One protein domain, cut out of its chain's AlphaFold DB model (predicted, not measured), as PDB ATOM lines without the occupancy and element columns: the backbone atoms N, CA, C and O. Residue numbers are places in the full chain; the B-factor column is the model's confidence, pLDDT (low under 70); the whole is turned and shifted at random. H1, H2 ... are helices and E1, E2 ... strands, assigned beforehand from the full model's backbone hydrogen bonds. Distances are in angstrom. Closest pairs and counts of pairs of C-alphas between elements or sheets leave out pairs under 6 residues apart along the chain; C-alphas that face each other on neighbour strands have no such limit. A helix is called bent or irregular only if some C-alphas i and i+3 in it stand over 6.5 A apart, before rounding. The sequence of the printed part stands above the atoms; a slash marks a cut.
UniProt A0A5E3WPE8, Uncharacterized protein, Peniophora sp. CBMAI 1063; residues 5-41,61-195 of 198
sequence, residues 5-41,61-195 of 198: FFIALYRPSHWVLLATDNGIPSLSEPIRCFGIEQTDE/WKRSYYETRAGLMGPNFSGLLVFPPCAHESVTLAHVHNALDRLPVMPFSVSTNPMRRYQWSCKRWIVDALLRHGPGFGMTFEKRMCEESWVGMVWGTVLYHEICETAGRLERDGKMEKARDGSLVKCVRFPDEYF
ATOM      1  N   PHE A   5     566.165 269.173 436.800       94.88
ATOM      2  CA  PHE A   5     564.817 269.589 436.436       94.88
ATOM      3  C   PHE A   5     563.763 268.767 437.171       94.88
ATOM      4  O   PHE A   5     563.931 267.570 437.418       94.88
ATOM      5  N   PHE A   6     562.643 269.415 437.465       94.31
ATOM      6  CA  PHE A   6     561.486 268.801 438.100       94.31
ATOM      7  C   PHE A   6     560.209 269.306 437.438       94.31
ATOM      8  O   PHE A   6     560.132 270.466 437.037       94.31
ATOM      9  N   ILE A   7     559.183 268.467 437.382       94.00
ATOM     10  CA  ILE A   7     557.811 268.919 437.137       94.00
ATOM     11  C   ILE A   7     557.063 268.807 438.456       94.00
ATOM     12  O   ILE A   7     556.961 267.715 439.009       94.00
ATOM     13  N   ALA A   8     556.541 269.921 438.962       91.06
ATOM     14  CA  ALA A   8     555.617 269.910 440.087       91.06
ATOM     15  C   ALA A   8     554.181 269.768 439.587       91.06
ATOM     16  O   ALA A   8     553.770 270.424 438.626       91.06
ATOM     17  N   LEU A   9     553.431 268.886 440.247       89.62
ATOM     18  CA  LEU A   9     552.082 268.504 439.853       89.62
ATOM     19  C   LEU A   9     551.063 269.026 440.858       89.62
ATOM     20  O   LEU A   9     551.162 268.755 442.056       89.62
ATOM     21  N   TYR A  10     550.048 269.713 440.346       85.44
ATOM     22  CA  TYR A  10     548.927 270.249 441.105       85.44
ATOM     23  C   TYR A  10     547.594 269.741 440.556       85.44
ATOM     24  O   TYR A  10     547.361 269.710 439.344       85.44
ATOM     25  N   ARG A  11     546.679 269.378 441.455       76.94
ATOM     26  CA  ARG A  11     545.303 269.014 441.103       76.94
ATOM     27  C   ARG A  11     544.431 270.259 440.845       76.94
ATOM     28  O   ARG A  11     544.644 271.287 441.482       76.94
ATOM     29  N   PRO A  12     543.437 270.174 439.939       64.12
ATOM     30  CA  PRO A  12     543.104 268.995 439.141       64.12
ATOM     31  C   PRO A  12     543.992 268.772 437.903       64.12
ATOM     32  O   PRO A  12     543.979 267.657 437.396       64.12
ATOM     33  N   SER A  13     544.764 269.746 437.398       71.06
ATOM     34  CA  SER A  13     545.595 269.551 436.183       71.06
ATOM     35  C   SER A  13     546.648 270.643 435.922       71.06
ATOM     36  O   SER A  13     546.992 270.899 434.768       71.06
ATOM     37  N   HIS A  14     547.189 271.292 436.953       82.12
ATOM     38  CA  HIS A  14     548.196 272.338 436.757       82.12
ATOM     39  C   HIS A  14     549.612 271.795 436.967       82.12
ATOM     40  O   HIS A  14     549.887 271.094 437.938       82.12
ATOM     41  N   TRP A  15     550.498 272.047 436.011       89.25
ATOM     42  CA  TRP A  15     551.875 271.554 436.011       89.25
ATOM     43  C   TRP A  15     552.810 272.748 435.916       89.25
ATOM     44  O   TRP A  15     552.511 273.694 435.191       89.25
ATOM     45  N   VAL A  16     553.950 272.686 436.590       89.31
ATOM     46  CA  VAL A  16     555.005 273.695 436.438       89.31
ATOM     47  C   VAL A  16     556.361 273.023 436.326       89.31
ATOM     48  O   VAL A  16     556.634 272.030 437.001       89.31
ATOM     49  N   LEU A  17     557.213 273.577 435.472       92.19
ATOM     50  CA  LEU A  17     558.610 273.200 435.348       92.19
ATOM     51  C   LEU A  17     559.440 273.977 436.371       92.19
ATOM     52  O   LEU A  17     559.267 275.185 436.545       92.19
ATOM     53  N   LEU A  18     560.354 273.273 437.026       90.56
ATOM     54  CA  LEU A  18     561.289 273.797 438.012       90.56
ATOM     55  C   LEU A  18     562.701 273.354 437.644       90.56
ATOM     56  O   LEU A  18     562.895 272.277 437.076       90.56
ATOM     57  N   ALA A  19     563.682 274.152 438.045       91.56
ATOM     58  CA  ALA A  19     565.082 273.768 438.037       91.56
ATOM     59  C   ALA A  19     565.716 274.127 439.385       91.56
ATOM     60  O   ALA A  19     565.388 275.154 439.980       91.56
ATOM     61  N   THR A  20     566.621 273.285 439.873       90.69
ATOM     62  CA  THR A  20     567.407 273.546 441.085       90.69
ATOM     63  C   THR A  20     568.852 273.118 440.858       90.69
ATOM     64  O   THR A  20     569.121 272.245 440.044       90.69
ATOM     65  N   ASP A  21     569.802 273.702 441.578       90.12
ATOM     66  CA  ASP A  21     571.226 273.341 441.539       90.12
ATOM     67  C   ASP A  21     571.712 272.627 442.809       90.12
ATOM     68  O   ASP A  21     572.892 272.290 442.906       90.12
ATOM     69  N   ASN A  22     570.818 272.366 443.773       83.44
ATOM     70  CA  ASN A  22     571.126 271.596 444.986       83.44
ATOM     71  C   ASN A  22     569.999 270.606 445.343       83.44
ATOM     72  O   ASN A  22     569.444 270.662 446.442       83.44
ATOM     73  N   GLY A  23     569.646 269.726 444.402       86.00
ATOM     74  CA  GLY A  23     568.778 268.567 444.638       86.00
ATOM     75  C   GLY A  23     567.290 268.889 444.808       86.00
ATOM     76  O   GLY A  23     566.801 269.912 444.331       86.00
ATOM     77  N   ILE A  24     566.557 267.991 445.470       90.06
ATOM     78  CA  ILE A  24     565.092 268.057 445.548       90.06
ATOM     79  C   ILE A  24     564.650 269.363 446.227       90.06
ATOM     80  O   ILE A  24     565.063 269.621 447.368       90.06
ATOM     81  N   PRO A  25     563.826 270.185 445.545       87.62
ATOM     82  CA  PRO A  25     563.340 271.432 446.109       87.62
ATOM     83  C   PRO A  25     562.555 271.171 447.391       87.62
ATOM     84  O   PRO A  25     561.703 270.280 447.435       87.62
ATOM     85  N   SER A  26     562.828 271.961 448.428       77.94
ATOM     86  CA  SER A  26     561.989 271.947 449.617       77.94
ATOM     87  C   SER A  26     560.717 272.745 449.404       77.94
ATOM     88  O   SER A  26     560.632 273.643 448.567       77.94
ATOM     89  N   LEU A  27     559.724 272.436 450.227       70.12
ATOM     90  CA  LEU A  27     558.474 273.184 450.264       70.12
ATOM     91  C   LEU A  27     558.640 274.564 450.927       70.12
ATOM     92  O   LEU A  27     557.766 275.419 450.818       70.12
ATOM     93  N   SER A  28     559.757 274.776 451.630       67.19
ATOM     94  CA  SER A  28     560.049 275.994 452.375       67.19
ATOM     95  C   SER A  28     560.942 276.973 451.615       67.19
ATOM     96  O   SER A  28     561.098 278.101 452.070       67.19
ATOM     97  N   GLU A  29     561.520 276.626 450.469       66.75
ATOM     98  CA  GLU A  29     562.415 277.528 449.737       66.75
ATOM     99  C   GLU A  29     561.687 278.291 448.621       66.75
ATOM    100  O   GLU A  29     560.764 277.764 447.995       66.75
ATOM    101  N   PRO A  30     562.059 279.557 448.358       69.44
ATOM    102  CA  PRO A  30     561.591 280.247 447.166       69.44
ATOM    103  C   PRO A  30     562.184 279.559 445.933       69.44
ATOM    104  O   PRO A  30     563.402 279.476 445.778       69.44
ATOM    105  N   ILE A  31     561.316 279.059 445.057       75.81
ATOM    106  CA  ILE A  31     561.705 278.387 443.819       75.81
ATOM    107  C   ILE A  31     560.961 279.051 442.680       75.81
ATOM    108  O   ILE A  31     559.774 279.356 442.790       75.81
ATOM    109  N   ARG A  32     561.676 279.265 441.581       80.69
ATOM    110  CA  ARG A  32     561.093 279.830 440.379       80.69
ATOM    111  C   ARG A  32     560.387 278.737 439.589       80.69
ATOM    112  O   ARG A  32     561.015 277.765 439.171       80.69
ATOM    113  N   CYS A  33     559.091 278.926 439.384       84.06
ATOM    114  CA  CYS A  33     558.254 278.018 438.614       84.06
ATOM    115  C   CYS A  33     557.945 278.595 437.238       84.06
ATOM    116  O   CYS A  33     557.663 279.789 437.115       84.06
ATOM    117  N   PHE A  34     557.944 277.730 436.228       86.69
ATOM    118  CA  PHE A  34     557.616 278.085 434.855       86.69
ATOM    119  C   PHE A  34     556.422 277.264 434.380       86.69
ATOM    120  O   PHE A  34     556.469 276.035 434.344       86.69
ATOM    121  N   GLY A  35     555.355 277.947 433.991       85.62
ATOM    122  CA  GLY A  35     554.179 277.322 433.411       85.62
ATOM    123  C   GLY A  35     553.412 278.302 432.543       85.62
ATOM    124  O   GLY A  35     553.741 279.490 432.468       85.62
ATOM    125  N   ILE A  36     552.380 277.786 431.892       85.38
ATOM    126  CA  ILE A  36     551.398 278.596 431.183       85.38
ATOM    127  C   ILE A  36     549.999 278.225 431.665       85.38
ATOM    128  O   ILE A  36     549.726 277.069 431.993       85.38
ATOM    129  N   GLU A  37     549.111 279.203 431.675       82.38
ATOM    130  CA  GLU A  37     547.704 279.039 432.030       82.38
ATOM    131  C   GLU A  37     546.829 279.607 430.942       82.38
ATOM    132  O   GLU A  37     547.164 280.650 430.373       82.38
ATOM    133  N   GLN A  38     545.713 278.924 430.692       76.25
ATOM    134  CA  GLN A  38     544.680 279.471 429.842       76.25
ATOM    135  C   GLN A  38     543.912 280.530 430.648       76.25
ATOM    136  O   GLN A  38     543.517 280.260 431.781       76.25
ATOM    137  N   THR A  39     543.753 281.738 430.121       71.75
ATOM    138  CA  THR A  39     542.890 282.772 430.695       71.75
ATOM    139  C   THR A  39     541.510 282.671 430.064       71.75
ATOM    140  O   THR A  39     541.407 282.528 428.851       71.75
ATOM    141  N   ASP A  40     540.462 282.799 430.876       58.91
ATOM    142  CA  ASP A  40     539.067 282.837 430.406       58.91
ATOM    143  C   ASP A  40     538.712 284.163 429.695       58.91
ATOM    144  O   ASP A  40     537.581 284.373 429.271       58.91
ATOM    145  N   GLU A  41     539.684 285.069 429.557       52.88
ATOM    146  CA  GLU A  41     539.581 286.315 428.796       52.88
ATOM    147  C   GLU A  41     539.681 286.018 427.293       52.88
ATOM    148  O   GLU A  41     540.751 286.127 426.694       52.88
ATOM    149  N   TRP A  61     546.182 282.860 426.819       66.00
ATOM    150  CA  TRP A  61     547.280 282.180 427.527       66.00
ATOM    151  C   TRP A  61     548.289 283.162 428.117       66.00
ATOM    152  O   TRP A  61     548.851 283.995 427.408       66.00
ATOM    153  N   LYS A  62     548.601 283.008 429.406       73.75
ATOM    154  CA  LYS A  62     549.623 283.799 430.107       73.75
ATOM    155  C   LYS A  62     550.702 282.908 430.707       73.75
ATOM    156  O   LYS A  62     550.467 281.733 430.985       73.75
ATOM    157  N   ARG A  63     551.892 283.475 430.926       72.31
ATOM    158  CA  ARG A  63     552.910 282.818 431.754       72.31
ATOM    159  C   ARG A  63     552.458 282.836 433.206       72.31
ATOM    160  O   ARG A  63     552.076 283.886 433.723       72.31
ATOM    161  N   SER A  64     552.584 281.696 433.858       64.94
ATOM    162  CA  SER A  64     552.403 281.573 435.294       64.94
ATOM    163  C   SER A  64     553.765 281.667 435.956       64.94
ATOM    164  O   SER A  64     554.571 280.736 435.881       64.94
ATOM    165  N   TYR A  65     554.026 282.815 436.576       60.97
ATOM    166  CA  TYR A  65     555.195 283.027 437.417       60.97
ATOM    167  C   TYR A  65     554.784 282.899 438.874       60.97
ATOM    168  O   TYR A  65     554.105 283.763 439.422       60.97
ATOM    169  N   TYR A  66     555.222 281.823 439.513       60.84
ATOM    170  CA  TYR A  66     555.095 281.681 440.955       60.84
ATOM    171  C   TYR A  66     556.413 282.152 441.576       60.84
ATOM    172  O   TYR A  66     557.325 281.358 441.775       60.84
ATOM    173  N   GLU A  67     556.554 283.462 441.815       51.44
ATOM    174  CA  GLU A  67     557.778 284.026 442.418       51.44
ATOM    175  C   GLU A  67     557.884 283.776 443.933       51.44
ATOM    176  O   GLU A  67     558.923 284.039 444.532       51.44
ATOM    177  N   THR A  68     556.859 283.213 444.582       43.41
ATOM    178  CA  THR A  68     556.903 282.909 446.021       43.41
ATOM    179  C   THR A  68     556.084 281.671 446.417       43.41
ATOM    180  O   THR A  68     554.893 281.582 446.138       43.41
ATOM    181  N   ARG A  69     556.765 280.741 447.117       44.66
ATOM    182  CA  ARG A  69     556.372 279.769 448.176       44.66
ATOM    183  C   ARG A  69     554.970 279.128 448.237       44.66
ATOM    184  O   ARG A  69     554.881 277.973 448.637       44.66
ATOM    185  N   ALA A  70     553.875 279.807 447.909       42.53
ATOM    186  CA  ALA A  70     552.522 279.309 448.180       42.53
ATOM    187  C   ALA A  70     552.058 278.206 447.211       42.53
ATOM    188  O   ALA A  70     551.178 277.421 447.556       42.53
ATOM    189  N   GLY A  71     552.678 278.109 446.027       51.78
ATOM    190  CA  GLY A  71     552.335 277.104 445.020       51.78
ATOM    191  C   GLY A  71     552.571 275.683 445.528       51.78
ATOM    192  O   GLY A  71     551.627 274.916 445.635       51.78
ATOM    193  N   LEU A  72     553.810 275.332 445.903       53.88
ATOM    194  CA  LEU A  72     554.212 273.970 446.319       53.88
ATOM    195  C   LEU A  72     553.587 273.487 447.640       53.88
ATOM    196  O   LEU A  72     553.595 272.290 447.899       53.88
ATOM    197  N   MET A  73     553.020 274.385 448.450       54.84
ATOM    198  CA  MET A  73     552.320 274.047 449.699       54.84
ATOM    199  C   MET A  73     550.795 274.132 449.597       54.84
ATOM    200  O   MET A  73     550.098 273.951 450.596       54.84
ATOM    201  N   GLY A  74     550.257 274.406 448.407       65.06
ATOM    202  CA  GLY A  74     548.818 274.396 448.211       65.06
ATOM    203  C   GLY A  74     548.238 273.006 448.508       65.06
ATOM    204  O   GLY A  74     548.886 272.002 448.202       65.06
ATOM    205  N   PRO A  75     546.994 272.910 449.014       67.44
ATOM    206  CA  PRO A  75     546.306 271.627 449.234       67.44
ATOM    207  C   PRO A  75     546.187 270.775 447.957       67.44
ATOM    208  O   PRO A  75     545.874 269.589 448.010       67.44
ATOM    209  N   ASN A  76     546.461 271.384 446.805       81.00
ATOM    210  CA  ASN A  76     546.430 270.764 445.496       81.00
ATOM    211  C   ASN A  76     547.772 270.140 445.074       81.00
ATOM    212  O   ASN A  76     547.806 269.456 444.052       81.00
ATOM    213  N   PHE A  77     548.872 270.360 445.803       86.44
ATOM    214  CA  PHE A  77     550.176 269.791 445.461       86.44
ATOM    215  C   PHE A  77     550.177 268.268 445.609       86.44
ATOM    216  O   PHE A  77     549.842 267.723 446.656       86.44
ATOM    217  N   SER A  78     550.563 267.574 444.540       88.50
ATOM    218  CA  SER A  78     550.573 266.108 444.479       88.50
ATOM    219  C   SER A  78     551.973 265.509 444.629       88.50
ATOM    220  O   SER A  78     552.099 264.353 445.033       88.50
ATOM    221  N   GLY A  79     553.021 266.275 444.310       91.38
ATOM    222  CA  GLY A  79     554.416 265.828 444.337       91.38
ATOM    223  C   GLY A  79     555.210 266.263 443.102       91.38
ATOM    224  O   GLY A  79     554.779 267.129 442.336       91.38
ATOM    225  N   LEU A  80     556.384 265.653 442.929       93.19
ATOM    226  CA  LEU A  80     557.360 265.987 441.891       93.19
ATOM    227  C   LEU A  80     557.627 264.801 440.962       93.19
ATOM    228  O   LEU A  80     557.858 263.683 441.418       93.19
ATOM    229  N   LEU A  81     557.691 265.063 439.661       95.19
ATOM    230  CA  LEU A  81     558.397 264.211 438.712       95.19
ATOM    231  C   LEU A  81     559.835 264.721 438.596       95.19
ATOM    232  O   LEU A  81     560.062 265.889 438.286       95.19
ATOM    233  N   VAL A  82     560.795 263.851 438.886       95.25
ATOM    234  CA  VAL A  82     562.222 264.167 439.006       95.25
ATOM    235  C   VAL A  82     562.949 263.675 437.760       95.25
ATOM    236  O   VAL A  82     562.929 262.477 437.481       95.25
ATOM    237  N   PHE A  83     563.613 264.572 437.032       95.12
ATOM    238  CA  PHE A  83     564.509 264.189 435.940       95.12
ATOM    239  C   PHE A  83     565.931 263.923 436.454       95.12
ATOM    240  O   PHE A  83     566.288 264.402 437.536       95.12
ATOM    241  N   PRO A  84     566.775 263.204 435.697       92.50
ATOM    242  CA  PRO A  84     568.200 263.114 435.988       92.50
ATOM    243  C   PRO A  84     568.867 264.499 436.028       92.50
ATOM    244  O   PRO A  84     568.396 265.433 435.366       92.50
ATOM    245  N   PRO A  85     569.959 264.663 436.793       91.88
ATOM    246  CA  PRO A  85     570.753 265.883 436.748       91.88
ATOM    247  C   PRO A  85     571.337 266.136 435.352       91.88
ATOM    248  O   PRO A  85     571.661 265.209 434.615       91.88
ATOM    249  N   CYS A  86     571.510 267.409 435.013       90.88
ATOM    250  CA  CYS A  86     572.179 267.861 433.801       90.88
ATOM    251  C   CYS A  86     573.618 267.337 433.765       90.88
ATOM    252  O   CYS A  86     574.374 267.547 434.713       90.88
ATOM    253  N   ALA A  87     574.008 266.707 432.655       84.75
ATOM    254  CA  ALA A  87     575.357 266.170 432.479       84.75
ATOM    255  C   ALA A  87     576.425 267.265 432.281       84.75
ATOM    256  O   ALA A  87     577.602 267.049 432.548       84.75
ATOM    257  N   HIS A  88     576.031 268.446 431.797       83.88
ATOM    258  CA  HIS A  88     576.966 269.521 431.472       83.88
ATOM    259  C   HIS A  88     577.289 270.382 432.704       83.88
ATOM    260  O   HIS A  88     576.447 271.151 433.171       83.88
ATOM    261  N   GLU A  89     578.537 270.339 433.173       81.12
ATOM    262  CA  GLU A  89     579.006 271.105 434.345       81.12
ATOM    263  C   GLU A  89     578.937 272.632 434.161       81.12
ATOM    264  O   GLU A  89     578.846 273.379 435.133       81.12
ATOM    265  N   SER A  90     578.937 273.117 432.915       86.94
ATOM    266  CA  SER A  90     578.823 274.546 432.598       86.94
ATOM    267  C   SER A  90     577.398 275.097 432.733       86.94
ATOM    268  O   SER A  90     577.178 276.299 432.558       86.94
ATOM    269  N   VAL A  91     576.402 274.240 432.970       90.69
ATOM    270  CA  VAL A  91     575.001 274.652 433.092       90.69
ATOM    271  C   VAL A  91     574.771 275.223 434.481       90.69
ATOM    272  O   VAL A  91     574.859 274.526 435.487       90.69
ATOM    273  N   THR A  92     574.433 276.510 434.530       93.56
ATOM    274  CA  THR A  92     574.058 277.198 435.767       93.56
ATOM    275  C   THR A  92     572.550 277.384 435.844       93.56
ATOM    276  O   THR A  92     571.865 277.503 434.822       93.56
ATOM    277  N   LEU A  93     572.019 277.480 437.063       92.38
ATOM    278  CA  LEU A  93     570.597 277.743 437.280       92.38
ATOM    279  C   LEU A  93     570.151 279.065 436.627       92.38
ATOM    280  O   LEU A  93     569.085 279.136 436.019       92.38
ATOM    281  N   ALA A  94     571.002 280.095 436.681       92.25
ATOM    282  CA  ALA A  94     570.748 281.382 436.035       92.25
ATOM    283  C   ALA A  94     570.622 281.257 434.508       92.25
ATOM    284  O   ALA A  94     569.742 281.873 433.908       92.25
ATOM    285  N   HIS A  95     571.465 280.437 433.873       92.38
ATOM    286  CA  HIS A  95     571.364 280.166 432.439       92.38
ATOM    287  C   HIS A  95     570.030 279.483 432.104       92.38
ATOM    288  O   HIS A  95     569.321 279.947 431.209       92.38
ATOM    289  N   VAL A  96     569.647 278.448 432.855       92.69
ATOM    290  CA  VAL A  96     568.363 277.758 432.660       92.69
ATOM    291  C   VAL A  96     567.186 278.727 432.795       92.69
ATOM    292  O   VAL A  96     566.344 278.795 431.902       92.69
ATOM    293  N   HIS A  97     567.154 279.534 433.856       91.56
ATOM    294  CA  HIS A  97     566.095 280.523 434.065       91.56
ATOM    295  C   HIS A  97     565.999 281.537 432.919       91.56
ATOM    296  O   HIS A  97     564.906 281.777 432.410       91.56
ATOM    297  N   ASN A  98     567.132 282.076 432.464       91.50
ATOM    298  CA  ASN A  98     567.172 283.022 431.347       91.50
ATOM    299  C   ASN A  98     566.672 282.405 430.032       91.50
ATOM    300  O   ASN A  98     566.072 283.104 429.214       91.50
ATOM    301  N   ALA A  99     566.929 281.116 429.805       91.50
ATOM    302  CA  ALA A  99     566.429 280.409 428.631       91.50
ATOM    303  C   ALA A  99     564.907 280.214 428.703       91.50
ATOM    304  O   ALA A  99     564.203 280.552 427.750       91.50
ATOM    305  N   LEU A 100     564.393 279.744 429.845       90.12
ATOM    306  CA  LEU A 100     562.958 279.528 430.049       90.12
ATOM    307  C   LEU A 100     562.157 280.840 430.000       90.12
ATOM    308  O   LEU A 100     561.070 280.876 429.427       90.12
ATOM    309  N   ASP A 101     562.720 281.949 430.482       87.25
ATOM    310  CA  ASP A 101     562.110 283.285 430.383       87.25
ATOM    311  C   ASP A 101     561.954 283.810 428.958       87.25
ATOM    312  O   ASP A 101     561.200 284.755 428.712       87.25
ATOM    313  N   ARG A 102     562.661 283.238 427.991       88.25
ATOM    314  CA  ARG A 102     562.569 283.655 426.588       88.25
ATOM    315  C   ARG A 102     561.588 282.800 425.792       88.25
ATOM    316  O   ARG A 102     561.301 283.133 424.645       88.25
ATOM    317  N   LEU A 103     561.036 281.740 426.384       87.19
ATOM    318  CA  LEU A 103     560.106 280.847 425.700       87.19
ATOM    319  C   LEU A 103     558.745 281.511 425.474       87.19
ATOM    320  O   LEU A 103     558.114 281.947 426.439       87.19
ATOM    321  N   PRO A 104     558.242 281.584 424.231       88.25
ATOM    322  CA  PRO A 104     556.907 282.112 423.996       88.25
ATOM    323  C   PRO A 104     555.867 281.249 424.721       88.25
ATOM    324  O   PRO A 104     556.038 280.038 424.863       88.25
ATOM    325  N   VAL A 105     554.771 281.870 425.161       87.50
ATOM    326  CA  VAL A 105     553.632 281.141 425.749       87.50
ATOM    327  C   VAL A 105     553.048 280.144 424.744       87.50
ATOM    328  O   VAL A 105     552.714 279.013 425.088       87.50
ATOM    329  N   MET A 106     552.983 280.552 423.478       87.00
ATOM    330  CA  MET A 106     552.619 279.704 422.354       87.00
ATOM    331  C   MET A 106     553.554 280.023 421.177       87.00
ATOM    332  O   MET A 106     553.553 281.157 420.694       87.00
ATOM    333  N   PRO A 107     554.383 279.070 420.716       86.94
ATOM    334  CA  PRO A 107     555.229 279.264 419.542       86.94
ATOM    335  C   PRO A 107     554.410 279.525 418.271       86.94
ATOM    336  O   PRO A 107     553.315 278.987 418.110       86.94
ATOM    337  N   PHE A 108     554.977 280.268 417.317       85.19
ATOM    338  CA  PHE A 108     554.313 280.568 416.040       85.19
ATOM    339  C   PHE A 108     553.905 279.304 415.263       85.19
ATOM    340  O   PHE A 108     552.808 279.226 414.728       85.19
ATOM    341  N   SER A 109     554.749 278.268 415.268       83.56
ATOM    342  CA  SER A 109     554.456 276.976 414.628       83.56
ATOM    343  C   SER A 109     553.235 276.254 415.213       83.56
ATOM    344  O   SER A 109     552.610 275.440 414.532       83.56
ATOM    345  N   VAL A 110     552.899 276.533 416.474       86.38
ATOM    346  CA  VAL A 110     551.690 276.034 417.135       86.38
ATOM    347  C   VAL A 110     550.523 276.953 416.817       86.38
ATOM    348  O   VAL A 110     549.455 276.469 416.451       86.38
ATOM    349  N   SER A 111     550.722 278.272 416.907       84.12
ATOM    350  CA  SER A 111     549.645 279.228 416.676       84.12
ATOM    351  C   SER A 111     549.111 279.148 415.247       84.12
ATOM    352  O   SER A 111     547.905 279.245 415.074       84.12
ATOM    353  N   THR A 112     549.920 278.870 414.224       84.94
ATOM    354  CA  THR A 112     549.439 278.758 412.834       84.94
ATOM    355  C   THR A 112     548.784 277.420 412.485       84.94
ATOM    356  O   THR A 112     548.211 277.298 411.406       84.94
ATOM    357  N   ASN A 113     548.849 276.408 413.356       84.69
ATOM    358  CA  ASN A 113     548.261 275.092 413.113       84.69
ATOM    359  C   ASN A 113     547.046 274.876 414.037       84.69
ATOM    360  O   ASN A 113     547.241 274.652 415.233       84.69
ATOM    361  N   PRO A 114     545.799 274.889 413.516       82.81
ATOM    362  CA  PRO A 114     544.592 274.779 414.340       82.81
ATOM    363  C   PRO A 114     544.561 273.538 415.238       82.81
ATOM    364  O   PRO A 114     544.165 273.627 416.397       82.81
ATOM    365  N   MET A 115     545.041 272.397 414.734       82.44
ATOM    366  CA  MET A 115     545.066 271.142 415.488       82.44
ATOM    367  C   MET A 115     546.063 271.204 416.651       82.44
ATOM    368  O   MET A 115     545.732 270.833 417.776       82.44
ATOM    369  N   ARG A 116     547.279 271.716 416.409       84.06
ATOM    370  CA  ARG A 116     548.286 271.891 417.472       84.06
ATOM    371  C   ARG A 116     547.846 272.938 418.493       84.06
ATOM    372  O   ARG A 116     548.068 272.737 419.684       84.06
ATOM    373  N   ARG A 117     547.205 274.018 418.034       85.06
ATOM    374  CA  ARG A 117     546.655 275.081 418.882       85.06
ATOM    375  C   ARG A 117     545.586 274.541 419.830       85.06
ATOM    376  O   ARG A 117     545.688 274.773 421.026       85.06
ATOM    377  N   TYR A 118     544.615 273.784 419.314       84.12
ATOM    378  CA  TYR A 118     543.539 273.186 420.114       84.12
ATOM    379  C   TYR A 118     544.068 272.257 421.216       84.12
ATOM    380  O   TYR A 118     543.512 272.186 422.305       84.12
ATOM    381  N   GLN A 119     545.170 271.558 420.948       84.94
ATOM    382  CA  GLN A 119     545.773 270.635 421.905       84.94
ATOM    383  C   GLN A 119     546.803 271.302 422.830       84.94
ATOM    384  O   GLN A 119     547.392 270.604 423.665       84.94
ATOM    385  N   TRP A 120     547.075 272.602 422.664       89.25
ATOM    386  CA  TRP A 120     548.086 273.308 423.444       89.25
ATOM    387  C   TRP A 120     547.708 273.326 424.923       89.25
ATOM    388  O   TRP A 120     546.556 273.513 425.295       89.25
ATOM    389  N   SER A 121     548.690 273.067 425.775       88.56
ATOM    390  CA  SER A 121     548.496 272.967 427.218       88.56
ATOM    391  C   SER A 121     549.813 273.208 427.937       88.56
ATOM    392  O   SER A 121     550.880 273.098 427.327       88.56
ATOM    393  N   CYS A 122     549.762 273.450 429.250       88.38
ATOM    394  CA  CYS A 122     550.981 273.584 430.048       88.38
ATOM    395  C   CYS A 122     551.902 272.360 429.915       88.38
ATOM    396  O   CYS A 122     553.106 272.500 429.727       88.38
ATOM    397  N   LYS A 123     551.330 271.149 429.898       91.25
ATOM    398  CA  LYS A 123     552.090 269.902 429.717       91.25
ATOM    399  C   LYS A 123     552.884 269.910 428.410       91.25
ATOM    400  O   LYS A 123     554.062 269.570 428.399       91.25
ATOM    401  N   ARG A 124     552.254 270.338 427.312       91.75
ATOM    402  CA  ARG A 124     552.925 270.448 426.009       91.75
ATOM    403  C   ARG A 124     553.974 271.537 425.979       91.75
ATOM    404  O   ARG A 124     555.029 271.313 425.407       91.75
ATOM    405  N   TRP A 125     553.691 272.677 426.596       92.44
ATOM    406  CA  TRP A 125     554.656 273.761 426.710       92.44
ATOM    407  C   TRP A 125     555.920 273.305 427.451       92.44
ATOM    408  O   TRP A 125     557.023 273.554 426.978       92.44
ATOM    409  N   ILE A 126     555.770 272.548 428.546       93.81
ATOM    410  CA  ILE A 126     556.900 271.955 429.277       93.81
ATOM    411  C   ILE A 126     557.683 270.984 428.384       93.81
ATOM    412  O   ILE A 126     558.909 271.038 428.343       93.81
ATOM    413  N   VAL A 127     556.996 270.104 427.648       94.25
ATOM    414  CA  VAL A 127     557.657 269.158 426.733       94.25
ATOM    415  C   VAL A 127     558.405 269.886 425.617       94.25
ATOM    416  O   VAL A 127     559.549 269.542 425.336       94.25
ATOM    417  N   ASP A 128     557.805 270.914 425.015       92.56
ATOM    418  CA  ASP A 128     558.451 271.747 423.995       92.56
ATOM    419  C   ASP A 128     559.695 272.449 424.561       92.56
ATOM    420  O   ASP A 128     560.759 272.416 423.944       92.56
ATOM    421  N   ALA A 129     559.604 272.990 425.780       92.94
ATOM    422  CA  ALA A 129     560.732 273.595 426.486       92.94
ATOM    423  C   ALA A 129     561.892 272.600 426.675       92.94
ATOM    424  O   ALA A 129     563.043 272.922 426.363       92.94
ATOM    425  N   LEU A 130     561.587 271.386 427.146       93.88
ATOM    426  CA  LEU A 130     562.567 270.320 427.364       93.88
ATOM    427  C   LEU A 130     563.189 269.833 426.053       93.88
ATOM    428  O   LEU A 130     564.400 269.658 425.991       93.88
ATOM    429  N   LEU A 131     562.410 269.654 424.987       92.44
ATOM    430  CA  LEU A 131     562.941 269.219 423.691       92.44
ATOM    431  C   LEU A 131     563.805 270.298 423.032       92.44
ATOM    432  O   LEU A 131     564.833 269.990 422.431       92.44
ATOM    433  N   ARG A 132     563.408 271.567 423.158       91.00
ATOM    434  CA  ARG A 132     564.097 272.695 422.528       91.00
ATOM    435  C   ARG A 132     565.397 273.069 423.231       91.00
ATOM    436  O   ARG A 132     566.379 273.370 422.558       91.00
ATOM    437  N   HIS A 133     565.399 273.096 424.563       91.88
ATOM    438  CA  HIS A 133     566.541 273.571 425.349       91.88
ATOM    439  C   HIS A 133     567.288 272.460 426.090       91.88
ATOM    440  O   HIS A 133     568.468 272.638 426.391       91.88
ATOM    441  N   GLY A 134     566.654 271.310 426.329       90.56
ATOM    442  CA  GLY A 134     567.240 270.170 427.038       90.56
ATOM    443  C   GLY A 134     568.611 269.743 426.514       90.56
ATOM    444  O   GLY A 134     569.528 269.645 427.329       90.56
ATOM    445  N   PRO A 135     568.832 269.598 425.189       91.50
ATOM    446  CA  PRO A 135     570.154 269.258 424.658       91.50
ATOM    447  C   PRO A 135     571.249 270.257 425.058       91.50
ATOM    448  O   PRO A 135     572.364 269.858 425.385       91.50
ATOM    449  N   GLY A 136     570.926 271.556 425.114       88.94
ATOM    450  CA  GLY A 136     571.854 272.594 425.578       88.94
ATOM    451  C   GLY A 136     572.205 272.475 427.065       88.94
ATOM    452  O   GLY A 136     573.264 272.939 427.488       88.94
ATOM    453  N   PHE A 137     571.349 271.815 427.845       89.88
ATOM    454  CA  PHE A 137     571.561 271.522 429.261       89.88
ATOM    455  C   PHE A 137     572.156 270.125 429.510       89.88
ATOM    456  O   PHE A 137     572.343 269.735 430.656       89.88
ATOM    457  N   GLY A 138     572.447 269.350 428.463       87.19
ATOM    458  CA  GLY A 138     572.873 267.954 428.604       87.19
ATOM    459  C   GLY A 138     571.726 266.984 428.920       87.19
ATOM    460  O   GLY A 138     571.978 265.831 429.248       87.19
ATOM    461  N   MET A 139     570.467 267.415 428.797       89.50
ATOM    462  CA  MET A 139     569.281 266.553 428.831       89.50
ATOM    463  C   MET A 139     568.923 266.113 427.410       89.50
ATOM    464  O   MET A 139     567.976 266.609 426.796       89.50
ATOM    465  N   THR A 140     569.722 265.204 426.858       91.06
ATOM    466  CA  THR A 140     569.484 264.688 425.506       91.06
ATOM    467  C   THR A 140     568.668 263.408 425.574       91.06
ATOM    468  O   THR A 140     569.174 262.360 425.968       91.06
ATOM    469  N   PHE A 141     567.409 263.484 425.152       91.62
ATOM    470  CA  PHE A 141     566.540 262.315 425.076       91.62
ATOM    471  C   PHE A 141     566.938 261.377 423.924       91.62
ATOM    472  O   PHE A 141     567.512 261.782 422.900       91.62
ATOM    473  N   GLU A 142     566.627 260.093 424.076       92.75
ATOM    474  CA  GLU A 142     566.740 259.129 422.985       92.75
ATOM    475  C   GLU A 142     565.898 259.560 421.776       92.75
ATOM    476  O   GLU A 142     564.837 260.162 421.918       92.75
ATOM    477  N   LYS A 143     566.353 259.233 420.557       89.06
ATOM    478  CA  LYS A 143     565.692 259.690 419.319       89.06
ATOM    479  C   LYS A 143     564.202 259.324 419.286       89.06
ATOM    480  O   LYS A 143     563.397 260.182 418.942       89.06
ATOM    481  N   ARG A 144     563.858 258.102 419.713       89.94
ATOM    482  CA  ARG A 144     562.473 257.610 419.791       89.94
ATOM    483  C   ARG A 144     561.568 258.474 420.675       89.94
ATOM    484  O   ARG A 144     560.390 258.613 420.387       89.94
ATOM    485  N   MET A 145     562.117 259.109 421.712       91.06
ATOM    486  CA  MET A 145     561.347 259.964 422.623       91.06
ATOM    487  C   MET A 145     560.903 261.269 421.953       91.06
ATOM    488  O   MET A 145     559.885 261.852 422.327       91.06
ATOM    489  N   CYS A 146     561.659 261.723 420.953       89.19
ATOM    490  CA  CYS A 146     561.390 262.946 420.204       89.19
ATOM    491  C   CYS A 146     560.435 262.732 419.020       89.19
ATOM    492  O   CYS A 146     560.070 263.704 418.363       89.19
ATOM    493  N   GLU A 147     560.061 261.488 418.715       86.56
ATOM    494  CA  GLU A 147     559.182 261.166 417.592       86.56
ATOM    495  C   GLU A 147     557.737 261.571 417.904       86.56
ATOM    496  O   GLU A 147     557.217 261.304 418.991       86.56
ATOM    497  N   GLU A 148     557.096 262.245 416.949       85.12
ATOM    498  CA  GLU A 148     555.677 262.589 417.015       85.12
ATOM    499  C   GLU A 148     554.839 261.334 416.726       85.12
ATOM    500  O   GLU A 148     555.071 260.616 415.754       85.12
ATOM    501  N   SER A 149     553.847 261.065 417.570       81.56
ATOM    502  CA  SER A 149     552.940 259.930 417.446       81.56
ATOM    503  C   SER A 149     551.502 260.324 417.788       81.56
ATOM    504  O   SER A 149     551.226 261.343 418.428       81.56
ATOM    505  N   TRP A 150     550.557 259.520 417.303       78.81
ATOM    506  CA  TRP A 150     549.141 259.673 417.609       78.81
ATOM    507  C   TRP A 150     548.746 258.623 418.648       78.81
ATOM    508  O   TRP A 150     548.722 257.434 418.336       78.81
ATOM    509  N   VAL A 151     548.417 259.043 419.871       69.12
ATOM    510  CA  VAL A 151     548.016 258.130 420.953       69.12
ATOM    511  C   VAL A 151     546.736 258.649 421.592       69.12
ATOM    512  O   VAL A 151     546.677 259.784 422.062       69.12
ATOM    513  N   GLY A 152     545.685 257.824 421.595       59.75
ATOM    514  CA  GLY A 152     544.435 258.135 422.299       59.75
ATOM    515  C   GLY A 152     543.791 259.467 421.885       59.75
ATOM    516  O   GLY A 152     543.357 260.217 422.748       59.75
ATOM    517  N   MET A 153     543.760 259.766 420.577       65.56
ATOM    518  CA  MET A 153     543.232 261.016 419.985       65.56
ATOM    519  C   MET A 153     544.054 262.291 420.242       65.56
ATOM    520  O   MET A 153     543.632 263.380 419.857       65.56
ATOM    521  N   VAL A 154     545.242 262.174 420.835       67.62
ATOM    522  CA  VAL A 154     546.122 263.307 421.139       67.62
ATOM    523  C   VAL A 154     547.423 263.163 420.356       67.62
ATOM    524  O   VAL A 154     548.011 262.084 420.295       67.62
ATOM    525  N   TRP A 155     547.878 264.254 419.739       77.44
ATOM    526  CA  TRP A 155     549.062 264.238 418.885       77.44
ATOM    527  C   TRP A 155     550.304 264.685 419.650       77.44
ATOM    528  O   TRP A 155     550.503 265.881 419.829       77.44
ATOM    529  N   GLY A 156     551.099 263.775 420.195       78.75
ATOM    530  CA  GLY A 156     552.182 264.086 421.135       78.75
ATOM    531  C   GLY A 156     553.521 263.521 420.696       78.75
ATOM    532  O   GLY A 156     553.585 262.643 419.847       78.75
ATOM    533  N   THR A 157     554.611 263.996 421.290       86.94
ATOM    534  CA  THR A 157     555.854 263.220 421.240       86.94
ATOM    535  C   THR A 157     555.734 262.018 422.171       86.94
ATOM    536  O   THR A 157     554.985 262.067 423.150       86.94
ATOM    537  N   VAL A 158     556.486 260.947 421.921       91.38
ATOM    538  CA  VAL A 158     556.572 259.818 422.869       91.38
ATOM    539  C   VAL A 158     556.951 260.321 424.274       91.38
ATOM    540  O   VAL A 158     556.340 259.917 425.260       91.38
ATOM    541  N   LEU A 159     557.842 261.319 424.366       92.75
ATOM    542  CA  LEU A 159     558.183 262.004 425.618       92.75
ATOM    543  C   LEU A 159     556.969 262.595 426.353       92.75
ATOM    544  O   LEU A 159     556.882 262.479 427.573       92.75
ATOM    545  N   TYR A 160     556.025 263.220 425.642       93.50
ATOM    546  CA  TYR A 160     554.806 263.751 426.261       93.50
ATOM    547  C   TYR A 160     554.004 262.648 426.959       93.50
ATOM    548  O   TYR A 160     553.543 262.838 428.089       93.50
ATOM    549  N   HIS A 161     553.852 261.501 426.298       91.50
ATOM    550  CA  HIS A 161     553.104 260.368 426.834       91.50
ATOM    551  C   HIS A 161     553.806 259.756 428.043       91.50
ATOM    552  O   HIS A 161     553.173 259.616 429.086       91.50
ATOM    553  N   GLU A 162     555.112 259.520 427.950       93.12
ATOM    554  CA  GLU A 162     555.910 258.977 429.052       93.12
ATOM    555  C   GLU A 162     555.917 259.899 430.276       93.12
ATOM    556  O   GLU A 162     555.798 259.435 431.412       93.12
ATOM    557  N   ILE A 163     555.997 261.221 430.081       93.88
ATOM    558  CA  ILE A 163     555.889 262.174 431.193       93.88
ATOM    559  C   ILE A 163     554.485 262.109 431.807       93.88
ATOM    560  O   ILE A 163     554.372 262.100 433.031       93.88
ATOM    561  N   CYS A 164     553.418 262.034 431.006       91.88
ATOM    562  CA  CYS A 164     552.047 261.895 431.512       91.88
ATOM    563  C   CYS A 164     551.819 260.583 432.267       91.88
ATOM    564  O   CYS A 164     551.184 260.594 433.323       91.88
ATOM    565  N   GLU A 165     552.350 259.476 431.764       92.12
ATOM    566  CA  GLU A 165     552.261 258.174 432.412       92.12
ATOM    567  C   GLU A 165     553.040 258.165 433.730       92.12
ATOM    568  O   GLU A 165     552.486 257.823 434.778       92.12
ATOM    569  N   THR A 166     554.289 258.634 433.711       92.81
ATOM    570  CA  THR A 166     555.140 258.733 434.905       92.81
ATOM    571  C   THR A 166     554.514 259.653 435.953       92.81
ATOM    572  O   THR A 166     554.439 259.300 437.129       92.81
ATOM    573  N   ALA A 167     553.979 260.800 435.533       91.00
ATOM    574  CA  ALA A 167     553.209 261.707 436.377       91.00
ATOM    575  C   ALA A 167     551.992 261.020 437.016       91.00
ATOM    576  O   ALA A 167     551.770 261.148 438.220       91.00
ATOM    577  N   GLY A 168     551.220 260.256 436.237       89.75
ATOM    578  CA  GLY A 168     550.061 259.502 436.727       89.75
ATOM    579  C   GLY A 168     550.426 258.408 437.735       89.75
ATOM    580  O   GLY A 168     549.603 258.010 438.560       89.75
ATOM    581  N   ARG A 169     551.677 257.936 437.731       90.12
ATOM    582  CA  ARG A 169     552.191 256.992 438.732       90.12
ATOM    583  C   ARG A 169     552.515 257.646 440.067       90.12
ATOM    584  O   ARG A 169     552.640 256.919 441.043       90.12
ATOM    585  N   LEU A 170     552.580 258.972 440.171       89.00
ATOM    586  CA  LEU A 170     552.882 259.659 441.430       89.00
ATOM    587  C   LEU A 170     551.928 259.263 442.564       89.00
ATOM    588  O   LEU A 170     552.345 259.148 443.715       89.00
ATOM    589  N   GLU A 171     550.652 259.018 442.267       83.00
ATOM    590  CA  GLU A 171     549.678 258.578 443.270       83.00
ATOM    591  C   GLU A 171     549.943 257.150 443.757       83.00
ATOM    592  O   GLU A 171     549.879 256.918 444.964       83.00
ATOM    593  N   ARG A 172     550.319 256.248 442.841       86.06
ATOM    594  CA  ARG A 172     550.506 254.805 443.077       86.06
ATOM    595  C   ARG A 172     551.894 254.447 443.615       86.06
ATOM    596  O   ARG A 172     552.003 253.715 444.591       86.06
ATOM    597  N   ASP A 173     552.932 255.017 443.007       87.81
ATOM    598  CA  ASP A 173     554.334 254.606 443.151       87.81
ATOM    599  C   ASP A 173     555.229 255.717 443.723       87.81
ATOM    600  O   ASP A 173     556.436 255.522 443.883       87.81
ATOM    601  N   GLY A 174     554.674 256.906 443.989       88.19
ATOM    602  CA  GLY A 174     555.456 258.042 444.469       88.19
ATOM    603  C   GLY A 174     556.109 257.745 445.821       88.19
ATOM    604  O   GLY A 174     555.427 257.397 446.787       88.19
ATOM    605  N   LYS A 175     557.429 257.909 445.893       92.88
ATOM    606  CA  LYS A 175     558.244 257.680 447.092       92.88
ATOM    607  C   LYS A 175     558.479 258.992 447.824       92.88
ATOM    608  O   LYS A 175     558.619 260.037 447.200       92.88
ATOM    609  N   MET A 176     558.549 258.941 449.150       94.00
ATOM    610  CA  MET A 176     558.957 260.108 449.932       94.00
ATOM    611  C   MET A 176     560.480 260.245 449.858       94.00
ATOM    612  O   MET A 176     561.202 259.366 450.326       94.00
ATOM    613  N   GLU A 177     560.963 261.340 449.281       93.50
ATOM    614  CA  GLU A 177     562.384 261.686 449.234       93.50
ATOM    615  C   GLU A 177     562.653 262.908 450.125       93.50
ATOM    616  O   GLU A 177     561.781 263.757 450.318       93.50
ATOM    617  N   LYS A 178     563.855 262.983 450.709       92.19
ATOM    618  CA  LYS A 178     564.255 264.130 451.535       92.19
ATOM    619  C   LYS A 178     564.596 265.315 450.638       92.19
ATOM    620  O   LYS A 178     565.490 265.218 449.799       92.19
ATOM    621  N   ALA A 179     563.913 266.427 450.857       90.50
ATOM    622  CA  ALA A 179     564.267 267.717 450.296       90.50
ATOM    623  C   ALA A 179     565.432 268.362 451.061       90.50
ATOM    624  O   ALA A 179     565.896 267.858 452.088       90.50
ATOM    625  N   ARG A 180     565.905 269.503 450.553       83.94
ATOM    626  CA  ARG A 180     567.081 270.219 451.072       83.94
ATOM    627  C   ARG A 180     566.981 270.635 452.542       83.94
ATOM    628  O   ARG A 180     567.960 270.527 453.270       83.94
ATOM    629  N   ASP A 181     565.808 271.074 452.979       85.19
ATOM    630  CA  ASP A 181     565.539 271.460 454.371       85.19
ATOM    631  C   ASP A 181     565.268 270.253 455.293       85.19
ATOM    632  O   ASP A 181     564.943 270.421 456.466       85.19
ATOM    633  N   GLY A 182     565.377 269.030 454.764       87.25
ATOM    634  CA  GLY A 182     565.078 267.789 455.471       87.25
ATOM    635  C   GLY A 182     563.600 267.393 455.461       87.25
ATOM    636  O   GLY A 182     563.281 266.296 455.930       87.25
ATOM    637  N   SER A 183     562.706 268.225 454.914       87.75
ATOM    638  CA  SER A 183     561.298 267.862 454.724       87.75
ATOM    639  C   SER A 183     561.152 266.703 453.737       87.75
ATOM    640  O   SER A 183     562.031 266.437 452.916       87.75
ATOM    641  N   LEU A 184     560.046 265.966 453.837       89.38
ATOM    642  CA  LEU A 184     559.755 264.857 452.933       89.38
ATOM    643  C   LEU A 184     558.835 265.325 451.810       89.38
ATOM    644  O   LEU A 184     557.772 265.888 452.067       89.38
ATOM    645  N   VAL A 185     559.218 265.029 450.570       90.00
ATOM    646  CA  VAL A 185     558.458 265.374 449.367       90.00
ATOM    647  C   VAL A 185     558.171 264.112 448.566       90.00
ATOM    648  O   VAL A 185     559.059 263.287 448.339       90.00
ATOM    649  N   LYS A 186     556.919 263.951 448.130       92.44
ATOM    650  CA  LYS A 186     556.524 262.825 447.281       92.44
ATOM    651  C   LYS A 186     557.102 263.009 445.881       92.44
ATOM    652  O   LYS A 186     556.827 264.016 445.231       92.44
ATOM    653  N   CYS A 187     557.869 262.032 445.418       94.25
ATOM    654  CA  CYS A 187     558.595 262.076 444.159       94.25
ATOM    655  C   CYS A 187     558.370 260.803 443.334       94.25
ATOM    656  O   CYS A 187     558.239 259.702 443.873       94.25
ATOM    657  N   VAL A 188     558.373 260.945 442.014       95.62
ATOM    658  CA  VAL A 188     558.520 259.853 441.048       95.62
ATOM    659  C   VAL A 188     559.667 260.210 440.112       95.62
ATOM    660  O   VAL A 188     559.784 261.356 439.684       95.62
ATOM    661  N   ARG A 189     560.550 259.259 439.816       95.06
ATOM    662  CA  ARG A 189     561.697 259.502 438.934       95.06
ATOM    663  C   ARG A 189     561.325 259.190 437.496       95.06
ATOM    664  O   ARG A 189     560.692 258.170 437.233       95.06
ATOM    665  N   PHE A 190     561.709 260.080 436.591       94.88
ATOM    666  CA  PHE A 190     561.630 259.826 435.165       94.88
ATOM    667  C   PHE A 190     562.714 258.805 434.775       94.88
ATOM    668  O   PHE A 190     563.826 258.929 435.291       94.88
ATOM    669  N   PRO A 191     562.427 257.800 433.929       93.19
ATOM    670  CA  PRO A 191     563.382 256.726 433.653       93.19
ATOM    671  C   PRO A 191     564.681 257.213 432.992       93.19
ATOM    672  O   PRO A 191     564.652 257.863 431.946       93.19
ATOM    673  N   ASP A 192     565.822 256.851 433.584       91.88
ATOM    674  CA  ASP A 192     567.160 257.223 433.095       91.88
ATOM    675  C   ASP A 192     567.463 256.626 431.707       91.88
ATOM    676  O   ASP A 192     568.187 257.219 430.912       91.88
ATOM    677  N   GLU A 193     566.858 255.482 431.377       91.62
ATOM    678  CA  GLU A 193     566.994 254.798 430.082       91.62
ATOM    679  C   GLU A 193     566.457 255.599 428.887       91.62
ATOM    680  O   GLU A 193     566.767 255.283 427.744       91.62
ATOM    681  N   TYR A 194     565.671 256.648 429.127       92.12
ATOM    682  CA  TYR A 194     565.172 257.533 428.073       92.12
ATOM    683  C   TYR A 194     566.144 258.662 427.714       92.12
ATOM    684  O   TYR A 194     565.859 259.464 426.813       92.12
ATOM    685  N   PHE A 195     567.295 258.726 428.383       90.44
ATOM    686  CA  PHE A 195     568.374 259.660 428.090       90.44
ATOM    687  C   PHE A 195     569.499 258.960 427.344       90.44
ATOM    688  O   PHE A 195     569.841 257.811 427.613       90.44
TER     689      PHE A 195
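AT A GLANCE: This is residues 5 to 41 and 61 to 195 of the 198 residues of an uncharacterized protein of Peniophora sp. CBMAI 1063 (UniProt A0A5E3WPE8). A strongly twisted wall of seven strands has the long helix H4 packed over one part of it, along E2, while H6 crosses slantwise over E5 and the shorter H1 packs near E2: two layers, with H1, H4 and H6 on one face of the sheet. Beyond the start of H6 lie H5 and a small hairpin, E6 and E7, and H2 and H3 lie farthest from the middle. The 172 printed residues run E1 to E5, H1 to H5, E6, E7, H6, H7, E8, E9; the mixed sheet has the order E4 E3 E2 E1 E5 E9 E8. The class is mixed, and the whole is compact, with a radius of gyration of the C-alphas of 15.6 A and spans of 46 by 38 by 34 A.

IN THESE COORDINATES: The sheet holds E4, residues 61 to 66; E3, 33 to 38; E2, 14 to 20, 19.7 A long; E1, 5 to 10, from C-alpha 5 at (564.817, 269.589, 436.436); E5, 77 to 85, 22.7 A; E9, 184 to 189, ending at C-alpha 189 (561.697, 259.502, 438.934); and E8, 175 to 178. The helices are H1, 93 to 100; H2, 108 to 111; H3, 114 to 118; H4, 122 to 137, 20.7 A; H5, 143 to 146; H6, 158 to 168, 15.3 A; and H7, 170 to 173. E6 is 148 to 151 and E7 154 to 157.

HOW THE PARTS SIT: E1, E2 and E3 form a meander, each strand the antiparallel neighbour of the one before, with N 8 and O 16 at 2.9 A and N 34 and O 17 at 2.9 A. E5 is antiparallel to E1, N 7 and O 81 at 2.9 A, and parallel to E9, N 80 and O 186 at 2.9 A. H4 is irregular, C-alphas 132 and 135 being 7.3 A apart; its height over the sheet is 9.1 A. H4 and H6 touch at a steep tilt of 62 degrees, closest at the C-alphas of Val 127 and Tyr 160, 6.1 A, with residues 123 to 127 of H4 alone. H7 is on the sheet at a height of 7.9 A. In the hairpin of E6 and E7, N 149 and O 156 are 2.8 A apart. Every O i to N i+4 pair is within hydrogen-bond range in H1, H3 and H6, and 10 of 12 in H4; H2, H5 and H7 are too short for one.

THE WHOLE: Residues 42 to 60 are not printed, and C-alphas 41 and 61 are 8.8 A apart across the cut. The link from E2 to E3 is long. Mean pLDDT of the printed part is 84.4; 23 residues are under 70, among them 64 to 75.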